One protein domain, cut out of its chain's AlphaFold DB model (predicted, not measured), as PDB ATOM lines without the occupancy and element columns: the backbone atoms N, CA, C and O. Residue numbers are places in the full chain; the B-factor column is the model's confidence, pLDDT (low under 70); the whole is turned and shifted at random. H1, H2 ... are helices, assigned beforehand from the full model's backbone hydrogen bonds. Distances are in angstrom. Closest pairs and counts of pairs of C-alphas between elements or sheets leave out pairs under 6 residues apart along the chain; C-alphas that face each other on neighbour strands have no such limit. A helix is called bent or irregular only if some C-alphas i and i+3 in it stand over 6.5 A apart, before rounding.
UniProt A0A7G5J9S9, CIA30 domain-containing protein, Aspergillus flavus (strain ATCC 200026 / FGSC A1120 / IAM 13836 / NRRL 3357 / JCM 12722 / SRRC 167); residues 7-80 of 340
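This is residues 7 to 80 of the 340 residues of the protein "CIA30 domain-containing protein" of Aspergillus flavus (strain ATCC 200026 / FGSC A1120 / IAM 13836 / NRRL 3357 / JCM 12722 / SRRC 167) (UniProt A0A7G5J9S9). What would one see first in this model? It is an open, flat frame with helices at two far ends: H1 near one end, with short H4 a little inward of it, and the corner of H2 and H3 at the other. Two long stretches without a named element, residues 19 to 35 and 54 to 74, run between the ends. What is it made of, and how compact is it? The printed part has 74 residues with four named helices, in the order H1 H2 H3 H4, and no named strand; the class is all helix, though the helices hold 33 of the 74 residues, under half. It is only just loose, close to extended, with a radius of gyration of the C-alphas of 16.9 A, and it spans 50 by 29 by 14 A.

What is near the longest helix? H1, residues 7 to 18, touches no helix. It and H4, residues 75 to 78, are apart, but only just: the closest C-alphas of the two are 8.5 A apart. Which helices touch? H2, residues 36 to 46, and H3, residues 48 to 53, touch only at the corner by their link, and the closest C-alphas, those of Arg 44 and Arg 51, are 4.6 A apart. Their lines stand at a steep tilt of 42 degrees, opposite ways. What do the backbones show? In H1 and H2 every O i to N i+4 pair is within hydrogen-bond range. In H3 0 of 2 such pairs are, against 2 of 3 O i to N i+3 pairs; H4 is too short for an O i to N i+4 pair, and 0 of its 1 O i to N i+3 pair is within range.

Where does H1 lie? It runs 16.2 A from C-alpha 7 at (19.626, -12.588, -22.783) to C-alpha 18 at (18.906, -12.341, -39.004). Where are H2 and H3? H2 runs 15.6 A from C-alpha 36 at (5.135, -35.022, -15.159), and H3 runs 9.7 A. H3 is irregular: C-alphas 49 and 52 are 7.4 A apart. Where does H4 end? It measures 5.4 A and ends with C-alpha 78 at (18.935, -25.948, -28.908).

How large is it? The two C-alphas farthest apart, those of Thr 18 and Glu 52, are 50.3 A apart. Which links are long? H1 to H2, with 17 residues, and H3 to H4, with 21, are long links; H2 to H3 is tight, and the printed part has no cut. Where is confidence low? The mean pLDDT of the printed part is 70.5, and 30 residues are under 70, among them residues 24 to 34 and 66 to 80.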
ATOM      1  N   ARG A   7      18.640 -12.418 -21.700       72.00
ATOM      2  CA  ARG A   7      19.626 -12.588 -22.783       72.00
ATOM      3  C   ARG A   7      19.176 -13.597 -23.843       72.00
ATOM      4  O   ARG A   7      19.459 -13.387 -25.019       72.00
ATOM      5  N   HIS A   8      18.450 -14.651 -23.473       67.12
ATOM      6  CA  HIS A   8      17.871 -15.596 -24.437       67.12
ATOM      7  C   HIS A   8      16.741 -14.947 -25.241       67.12
ATOM      8  O   HIS A   8      16.619 -15.190 -26.440       67.12
ATOM      9  N   VAL A   9      15.969 -14.059 -24.606       70.88
ATOM     10  CA  VAL A   9      14.935 -13.263 -25.279       70.88
ATOM     11  C   VAL A   9      15.571 -12.315 -26.292       70.88
ATOM     12  O   VAL A   9      15.165 -12.305 -27.452       70.88
ATOM     13  N   VAL A  10      16.616 -11.579 -25.903       73.81
ATOM     14  CA  VAL A  10      17.365 -10.688 -26.807       73.81
ATOM     15  C   VAL A  10      17.973 -11.474 -27.970       73.81
ATOM     16  O   VAL A  10      17.820 -11.078 -29.124       73.81
ATOM     17  N   ARG A  11      18.587 -12.632 -27.705       68.44
ATOM     18  CA  ARG A  11      19.115 -13.514 -28.759       68.44
ATOM     19  C   ARG A  11      18.027 -14.002 -29.711       68.44
ATOM     20  O   ARG A  11      18.262 -14.033 -30.911       68.44
ATOM     21  N   SER A  12      16.838 -14.331 -29.207       72.50
ATOM     22  CA  SER A  12      15.704 -14.721 -30.052       72.50
ATOM     23  C   SER A  12      15.213 -13.583 -30.945       72.50
ATOM     24  O   SER A  12      14.789 -13.844 -32.068       72.50
ATOM     25  N   HIS A  13      15.266 -12.334 -30.471       72.50
ATOM     26  CA  HIS A  13      14.930 -11.170 -31.295       72.50
ATOM     27  C   HIS A  13      15.959 -10.966 -32.405       72.50
ATOM     28  O   HIS A  13      15.580 -10.718 -33.546       72.50
ATOM     29  N   VAL A  14      17.250 -11.115 -32.091       78.69
ATOM     30  CA  VAL A  14      18.316 -11.064 -33.100       78.69
ATOM     31  C   VAL A  14      18.128 -12.179 -34.129       78.69
ATOM     32  O   VAL A  14      18.086 -11.884 -35.317       78.69
ATOM     33  N   ASP A  15      17.909 -13.424 -33.697       72.94
ATOM     34  CA  ASP A  15      17.699 -14.565 -34.597       72.94
ATOM     35  C   ASP A  15      16.469 -14.365 -35.501       72.94
ATOM     36  O   ASP A  15      16.553 -14.550 -36.711       72.94
ATOM     37  N   ALA A  16      15.351 -13.858 -34.973       75.44
ATOM     38  CA  ALA A  16      14.172 -13.536 -35.786       75.44
ATOM     39  C   ALA A  16      14.432 -12.456 -36.859       75.44
ATOM     40  O   ALA A  16      13.740 -12.429 -37.883       75.44
ATOM     41  N   LEU A  17      15.409 -11.568 -36.635       74.62
ATOM     42  CA  LEU A  17      15.815 -10.526 -37.580       74.62
ATOM     43  C   LEU A  17      16.853 -11.023 -38.595       74.62
ATOM     44  O   LEU A  17      16.828 -10.585 -39.745       74.62
ATOM     45  N   THR A  18      17.753 -11.920 -38.191       72.38
ATOM     46  CA  THR A  18      18.906 -12.341 -39.004       72.38
ATOM     47  C   THR A  18      18.724 -13.692 -39.693       72.38
ATOM     48  O   THR A  18      19.430 -13.973 -40.659       72.38
ATOM     49  N   ASN A  19      17.786 -14.524 -39.237       70.38
ATOM     50  CA  ASN A  19      17.551 -15.874 -39.744       70.38
ATOM     51  C   ASN A  19      16.163 -15.987 -40.409       70.38
ATOM     52  O   ASN A  19      15.133 -15.962 -39.726       70.38
ATOM     53  N   PRO A  20      16.092 -16.171 -41.742       74.88
ATOM     54  CA  PRO A  20      14.827 -16.319 -42.462       74.88
ATOM     55  C   PRO A  20      13.943 -17.470 -41.963       74.88
ATOM     56  O   PRO A  20      12.724 -17.386 -42.086       74.88
ATOM     57  N   ALA A  21      14.529 -18.522 -41.378       65.88
ATOM     58  CA  ALA A  21      13.775 -19.651 -40.830       65.88
ATOM     59  C   ALA A  21      13.043 -19.302 -39.518       65.88
ATOM     60  O   ALA A  21      12.003 -19.892 -39.222       65.88
ATOM     61  N   ALA A  22      13.553 -18.328 -38.758       66.06
ATOM     62  CA  ALA A  22      12.961 -17.842 -37.511       66.06
ATOM     63  C   ALA A  22      11.958 -16.693 -37.738       66.06
ATOM     64  O   ALA A  22      11.067 -16.450 -36.919       66.06
ATOM     65  N   ARG A  23      12.066 -15.988 -38.871       73.19
ATOM     66  CA  ARG A  23      11.243 -14.816 -39.191       73.19
ATOM     67  C   ARG A  23       9.749 -15.159 -39.267       73.19
ATOM     68  O   ARG A  23       9.320 -16.018 -40.032       73.19
ATOM     69  N   GLY A  24       8.936 -14.434 -38.492       69.25
ATOM     70  CA  GLY A  24       7.472 -14.571 -38.488       69.25
ATOM     71  C   GLY A  24       6.948 -15.862 -37.847       69.25
ATOM     72  O   GLY A  24       5.760 -16.164 -37.960       69.25
ATOM     73  N   LYS A  25       7.810 -16.636 -37.179       65.81
ATOM     74  CA  LYS A  25       7.422 -17.832 -36.424       65.81
ATOM     75  C   LYS A  25       7.174 -17.473 -34.959       65.81
ATOM     76  O   LYS A  25       7.802 -16.564 -34.424       65.81
ATOM     77  N   ARG A  26       6.260 -18.190 -34.294       56.03
ATOM     78  CA  ARG A  26       6.149 -18.124 -32.829       56.03
ATOM     79  C   ARG A  26       7.191 -19.080 -32.254       56.03
ATOM     80  O   ARG A  26       7.176 -20.259 -32.592       56.03
ATOM     81  N   ILE A  27       8.106 -18.560 -31.444       61.09
ATOM     82  CA  ILE A  27       9.233 -19.320 -30.892       61.09
ATOM     83  C   ILE A  27       9.046 -19.395 -29.378       61.09
ATOM     84  O   ILE A  27       8.952 -18.370 -28.706       61.09
ATOM     85  N   LEU A  28       8.962 -20.616 -28.850       58.31
ATOM     86  CA  LEU A  28       8.935 -20.875 -27.414       58.31
ATOM     87  C   LEU A  28      10.371 -20.960 -26.909       58.31
ATOM     88  O   LEU A  28      11.110 -21.883 -27.243       58.31
ATOM     89  N   LEU A  29      10.759 -19.999 -26.080       62.47
ATOM     90  CA  LEU A  29      12.022 -20.053 -25.361       62.47
ATOM     91  C   LEU A  29      11.806 -20.927 -24.135       62.47
ATOM     92  O   LEU A  29      11.301 -20.460 -23.124       62.47
ATOM     93  N   ILE A  30      12.137 -22.208 -24.245       58.44
ATOM     94  CA  ILE A  30      12.184 -23.139 -23.117       58.44
ATOM     95  C   ILE A  30      13.493 -23.926 -23.208       58.44
ATOM     96  O   ILE A  30      13.906 -24.337 -24.289       58.44
ATOM     97  N   SER A  31      14.160 -24.145 -22.073       53.69
ATOM     98  CA  SER A  31      15.450 -24.858 -22.027       53.69
ATOM     99  C   SER A  31      15.314 -26.383 -22.199       53.69
ATOM    100  O   SER A  31      16.297 -27.110 -22.070       53.69
ATOM    101  N   GLY A  32      14.102 -26.883 -22.444       55.09
ATOM    102  CA  GLY A  32      13.812 -28.301 -22.609       55.09
ATOM    103  C   GLY A  32      12.340 -28.623 -22.374       55.09
ATOM    104  O   GLY A  32      11.578 -27.807 -21.853       55.09
ATOM    105  N   LEU A  33      11.944 -29.834 -22.759       64.81
ATOM    106  CA  LEU A  33      10.622 -30.374 -22.466       64.81
ATOM    107  C   LEU A  33      10.585 -30.846 -21.004       64.81
ATOM    108  O   LEU A  33      11.388 -31.691 -20.612       64.81
ATOM    109  N   ILE A  34       9.653 -30.323 -20.206       68.31
ATOM    110  CA  ILE A  34       9.348 -30.850 -18.870       68.31
ATOM    111  C   ILE A  34       7.946 -31.441 -18.910       68.31
ATOM    112  O   ILE A  34       6.990 -30.766 -19.282       68.31
ATOM    113  N   THR A  35       7.824 -32.702 -18.505       76.38
ATOM    114  CA  THR A  35       6.539 -33.382 -18.342       76.38
ATOM    115  C   THR A  35       6.478 -34.045 -16.968       76.38
ATOM    116  O   THR A  35       7.533 -34.368 -16.409       76.38
ATOM    117  N   PRO A  36       5.274 -34.298 -16.420       77.62
ATOM    118  CA  PRO A  36       5.135 -35.022 -15.159       77.62
ATOM    119  C   PRO A  36       5.884 -36.363 -15.161       77.62
ATOM    120  O   PRO A  36       6.557 -36.688 -14.187       77.62
ATOM    121  N   GLN A  37       5.866 -37.090 -16.287       85.75
ATOM    122  CA  GLN A  37       6.577 -38.364 -16.416       85.75
ATOM    123  C   GLN A  37       8.108 -38.203 -16.361       85.75
ATOM    124  O   GLN A  37       8.785 -39.024 -15.746       85.75
ATOM    125  N   LEU A  38       8.680 -37.138 -16.940       81.00
ATOM    126  CA  LEU A  38      10.124 -36.871 -16.845       81.00
ATOM    127  C   LEU A  38      10.558 -36.529 -15.419       81.00
ATOM    128  O   LEU A  38      11.621 -36.967 -14.979       81.00
ATOM    129  N   VAL A  39       9.734 -35.771 -14.693       79.75
ATOM    130  CA  VAL A  39       9.986 -35.432 -13.287       79.75
ATOM    131  C   VAL A  39       9.959 -36.696 -12.426       79.75
ATOM    132  O   VAL A  39      10.897 -36.938 -11.670       79.75
ATOM    133  N   VAL A  40       8.952 -37.552 -12.611       86.12
ATOM    134  CA  VAL A  40       8.841 -38.862 -11.949       86.12
ATOM    135  C   VAL A  40      10.063 -39.745 -12.226       86.12
ATOM    136  O   VAL A  40      10.664 -40.274 -11.288       86.12
ATOM    137  N   ASN A  41      10.479 -39.862 -13.492       86.56
ATOM    138  CA  ASN A  41      11.642 -40.662 -13.883       86.56
ATOM    139  C   ASN A  41      12.931 -40.150 -13.214       86.56
ATOM    140  O   ASN A  41      13.739 -40.944 -12.730       86.56
ATOM    141  N   LEU A  42      13.122 -38.825 -13.155       83.19
ATOM    142  CA  LEU A  42      14.278 -38.202 -12.503       83.19
ATOM    143  C   LEU A  42      14.279 -38.438 -10.991       83.19
ATOM    144  O   LEU A  42      15.319 -38.808 -10.443       83.19
ATOM    145  N   ILE A  43      13.130 -38.280 -10.327       81.25
ATOM    146  CA  ILE A  43      13.019 -38.500  -8.880       81.25
ATOM    147  C   ILE A  43      13.331 -39.963  -8.542       81.25
ATOM    148  O   ILE A  43      14.210 -40.226  -7.724       81.25
ATOM    149  N   ARG A  44      12.705 -40.923  -9.235       88.25
ATOM    150  CA  ARG A  44      12.925 -42.366  -9.008       88.25
ATOM    151  C   ARG A  44      14.355 -42.826  -9.327       88.25
ATOM    152  O   ARG A  44      14.804 -43.832  -8.776       88.25
ATOM    153  N   LYS A  45      15.064 -42.119 -10.218       87.56
ATOM    154  CA  LYS A  45      16.464 -42.398 -10.579       87.56
ATOM    155  C   LYS A  45      17.461 -41.837  -9.564       87.56
ATOM    156  O   LYS A  45      18.431 -42.516  -9.244       87.56
ATOM    157  N   HIS A  46      17.253 -40.608  -9.099       88.50
ATOM    158  CA  HIS A  46      18.248 -39.873  -8.310       88.50
ATOM    159  C   HIS A  46      17.957 -39.842  -6.805       88.50
ATOM    160  O   HIS A  46      18.864 -39.550  -6.030       88.50
ATOM    161  N   PHE A  47      16.739 -40.192  -6.381       88.31
ATOM    162  CA  PHE A  47      16.324 -40.195  -4.976       88.31
ATOM    163  C   PHE A  47      15.721 -41.557  -4.588       88.31
ATOM    164  O   PHE A  47      14.499 -41.699  -4.515       88.31
ATOM    165  N   PRO A  48      16.561 -42.578  -4.313       87.06
ATOM    166  CA  PRO A  48      16.102 -43.939  -4.016       87.06
ATOM    167  C   PRO A  48      15.125 -44.027  -2.836       87.06
ATOM    168  O   PRO A  48      14.199 -44.830  -2.876       87.06
ATOM    169  N   ALA A  49      15.281 -43.163  -1.826       90.38
ATOM    170  CA  ALA A  49      14.399 -43.102  -0.656       90.38
ATOM    171  C   ALA A  49      12.945 -42.718  -0.994       90.38
ATOM    172  O   ALA A  49      12.032 -43.051  -0.246       90.38
ATOM    173  N   LEU A  50      12.723 -42.040  -2.125       86.25
ATOM    174  CA  LEU A  50      11.398 -41.627  -2.597       86.25
ATOM    175  C   LEU A  50      10.858 -42.547  -3.695       86.25
ATOM    176  O   LEU A  50       9.745 -42.341  -4.173       86.25
ATOM    177  N   ARG A  51      11.622 -43.566  -4.109       86.06
ATOM    178  CA  ARG A  51      11.261 -44.432  -5.235       86.06
ATOM    179  C   ARG A  51       9.912 -45.108  -5.008       86.06
ATOM    180  O   ARG A  51       9.061 -45.026  -5.878       86.06
ATOM    181  N   GLU A  52       9.687 -45.684  -3.832       88.88
ATOM    182  CA  GLU A  52       8.427 -46.373  -3.508       88.88
ATOM    183  C   GLU A  52       7.253 -45.418  -3.231       88.88
ATOM    184  O   GLU A  52       6.099 -45.829  -3.263       88.88
ATOM    185  N   GLN A  53       7.527 -44.132  -2.992       89.12
ATOM    186  CA  GLN A  53       6.497 -43.119  -2.716       89.12
ATOM    187  C   GLN A  53       6.027 -42.387  -3.980       89.12
ATOM    188  O   GLN A  53       4.982 -41.740  -3.973       89.12
ATOM    189  N   VAL A  54       6.794 -42.474  -5.068       89.44
ATOM    190  CA  VAL A  54       6.494 -41.803  -6.332       89.44
ATOM    191  C   VAL A  54       6.001 -42.835  -7.347       89.44
ATOM    192  O   VAL A  54       6.765 -43.745  -7.689       89.44
ATOM    193  N   PRO A  55       4.769 -42.703  -7.879       86.62
ATOM    194  CA  PRO A  55       4.233 -43.620  -8.883       86.62
ATOM    195  C   PRO A  55       5.162 -43.735 -10.091       86.62
ATOM    196  O   PRO A  55       5.651 -42.723 -10.577       86.62
ATOM    197  N   GLU A  56       5.397 -44.945 -10.600       87.56
ATOM    198  CA  GLU A  56       6.296 -45.158 -11.748       87.56
ATOM    199  C   GLU A  56       5.745 -44.582 -13.061       87.56
ATOM    200  O   GLU A  56       6.504 -44.126 -13.918       87.56
ATOM    201  N   GLY A  57       4.419 -44.547 -13.206       86.44
ATOM    202  CA  GLY A  57       3.767 -44.096 -14.431       86.44
ATOM    203  C   GLY A  57       4.135 -44.983 -15.625       86.44
ATOM    204  O   GLY A  57       4.154 -46.207 -15.517       86.44
ATOM    205  N   LYS A  58       4.410 -44.366 -16.777       87.06
ATOM    206  CA  LYS A  58       4.860 -45.035 -18.007       87.06
ATOM    207  C   LYS A  58       6.189 -44.418 -18.454       87.06
ATOM    208  O   LYS A  58       6.163 -43.430 -19.185       87.06
ATOM    209  N   PRO A  59       7.344 -44.964 -18.034       83.75
ATOM    210  CA  PRO A  59       8.646 -44.323 -18.225       83.75
ATOM    211  C   PRO A  59       8.982 -43.953 -19.674       83.75
ATOM    212  O   PRO A  59       9.566 -42.892 -19.899       83.75
ATOM    213  N   ASP A  60       8.552 -44.773 -20.637       84.19
ATOM    214  CA  ASP A  60       8.779 -44.561 -22.075       84.19
ATOM    215  C   ASP A  60       7.801 -43.553 -22.701       84.19
ATOM    216  O   ASP A  60       8.038 -43.016 -23.785       84.19
ATOM    217  N   GLN A  61       6.693 -43.259 -22.017       80.62
ATOM    218  CA  GLN A  61       5.658 -42.348 -22.485       80.62
ATOM    219  C   GLN A  61       5.831 -40.969 -21.833       80.62
ATOM    220  O   GLN A  61       5.120 -40.583 -20.908       80.62
ATOM    221  N   VAL A  62       6.776 -40.195 -22.367       76.25
ATOM    222  CA  VAL A  62       7.113 -38.849 -21.872       76.25
ATOM    223  C   VAL A  62       5.926 -37.875 -21.939       76.25
ATOM    224  O   VAL A  62       5.822 -37.003 -21.080       76.25
ATOM    225  N   LEU A  63       5.016 -38.019 -22.909       75.50
ATOM    226  CA  LEU A  63       3.842 -37.156 -23.096       75.50
ATOM    227  C   LEU A  63       2.523 -37.942 -22.952       75.50
ATOM    228  O   LEU A  63       2.436 -39.070 -23.447       75.50
ATOM    229  N   PRO A  64       1.473 -37.366 -22.332       73.12
ATOM    230  CA  PRO A  64       0.168 -38.019 -22.238       73.12
ATOM    231  C   PRO A  64      -0.426 -38.349 -23.613       73.12
ATOM    232  O   PRO A  64      -0.133 -37.699 -24.617       73.12
ATOM    233  N   HIS A  65      -1.277 -39.372 -23.664       71.88
ATOM    234  CA  HIS A  65      -1.870 -39.830 -24.919       71.88
ATOM    235  C   HIS A  65      -2.725 -38.719 -25.553       71.88
ATOM    236  O   HIS A  65      -3.522 -38.088 -24.865       71.88
ATOM    237  N   GLY A  66      -2.552 -38.473 -26.854       63.56
ATOM    238  CA  GLY A  66      -3.253 -37.398 -27.571       63.56
ATOM    239  C   GLY A  66      -2.676 -35.991 -27.358       63.56
ATOM    240  O   GLY A  66      -3.160 -35.043 -27.972       63.56
ATOM    241  N   VAL A  67      -1.624 -35.835 -26.543       58.06
ATOM    242  CA  VAL A  67      -0.889 -34.570 -26.433       58.06
ATOM    243  C   VAL A  67       0.176 -34.526 -27.517       58.06
ATOM    244  O   VAL A  67       1.242 -35.129 -27.408       58.06
ATOM    245  N   HIS A  68      -0.111 -33.760 -28.559       58.53
ATOM    246  CA  HIS A  68       0.878 -33.348 -29.537       58.53
ATOM    247  C   HIS A  68       1.315 -31.936 -29.159       58.53
ATOM    248  O   HIS A  68       0.550 -31.004 -29.420       58.53
ATOM    249  N   PRO A  69       2.490 -31.735 -28.521       57.34
ATOM    250  CA  PRO A  69       3.054 -30.402 -28.434       57.34
ATOM    251  C   PRO A  69       3.142 -29.912 -29.875       57.34
ATOM    252  O   PRO A  69       3.828 -30.499 -30.708       57.34
ATOM    253  N   THR A  70       2.290 -28.933 -30.164       42.59
ATOM    254  CA  THR A  70       2.113 -28.219 -31.431       42.59
ATOM    255  C   THR A  70       3.423 -28.186 -32.209       42.59
ATOM    256  O   THR A  70       4.441 -27.922 -31.579       42.59
ATOM    257  N   GLY A  71       3.401 -28.489 -33.517       43.50
ATOM    258  CA  GLY A  71       4.568 -28.714 -34.394       43.50
ATOM    259  C   GLY A  71       5.532 -27.529 -34.563       43.50
ATOM    260  O   GLY A  71       5.830 -27.118 -35.680       43.50
ATOM    261  N   TRP A  72       5.995 -26.969 -33.451       47.31
ATOM    262  CA  TRP A  72       6.976 -25.914 -33.328       47.31
ATOM    263  C   TRP A  72       8.357 -26.546 -33.426       47.31
ATOM    264  O   TRP A  72       8.680 -27.502 -32.719       47.31
ATOM    265  N   ASP A  73       9.166 -26.015 -34.332       45.34
ATOM    266  CA  ASP A  73      10.536 -26.460 -34.509       45.34
ATOM    267  C   ASP A  73      11.391 -26.007 -33.315       45.34
ATOM    268  O   ASP A  73      11.708 -24.831 -33.162       45.34
ATOM    269  N   MET A  74      11.732 -26.961 -32.449       46.69
ATOM    270  CA  MET A  74      12.562 -26.775 -31.254       46.69
ATOM    271  C   MET A  74      14.071 -26.874 -31.556       46.69
ATOM    272  O   MET A  74      14.898 -26.791 -30.645       46.69
ATOM    273  N   ARG A  75      14.471 -27.101 -32.817       47.03
ATOM    274  CA  ARG A  75      15.891 -27.270 -33.185       47.03
ATOM    275  C   ARG A  75      16.653 -25.946 -33.135       47.03
ATOM    276  O   ARG A  75      17.839 -25.940 -32.820       47.03
ATOM    277  N   THR A  76      15.979 -24.824 -33.382       46.06
ATOM    278  CA  THR A  76      16.577 -23.479 -33.322       46.06
ATOM    279  C   THR A  76      16.860 -23.017 -31.892       46.06
ATOM    280  O   THR A  76      17.845 -22.318 -31.672       46.06
ATOM    281  N   SER A  77      16.087 -23.461 -30.891       44.84
ATOM    282  CA  SER A  77      16.355 -23.134 -29.481       44.84
ATOM    283  C   SER A  77      17.545 -23.905 -28.894       44.84
ATOM    284  O   SER A  77      18.224 -23.396 -28.008       44.84
ATOM    285  N   ALA A  78      17.830 -25.114 -29.393       39.75
ATOM    286  CA  ALA A  78      18.935 -25.948 -28.908       39.75
ATOM    287  C   ALA A  78      20.319 -25.501 -29.424       39.75
ATOM    288  O   ALA A  78      21.330 -25.764 -28.774       39.75
ATOM    289  N   ASN A  79      20.378 -24.780 -30.552       38.25
ATOM    290  CA  ASN A  79      21.633 -24.393 -31.209       38.25
ATOM    291  C   ASN A  79      22.266 -23.084 -30.696       38.25
ATOM    292  O   ASN A  79      23.250 -22.618 -31.261       38.25
ATOM    293  N   GLN A  80      21.757 -22.486 -29.612       41.88
ATOM    294  CA  GLN A  80      22.406 -21.317 -28.992       41.88
ATOM    295  C   GLN A  80      23.587 -21.674 -28.069       41.88
ATOM    296  O   GLN A  80      24.229 -20.776 -27.518       41.88
TER     297      GLN A  80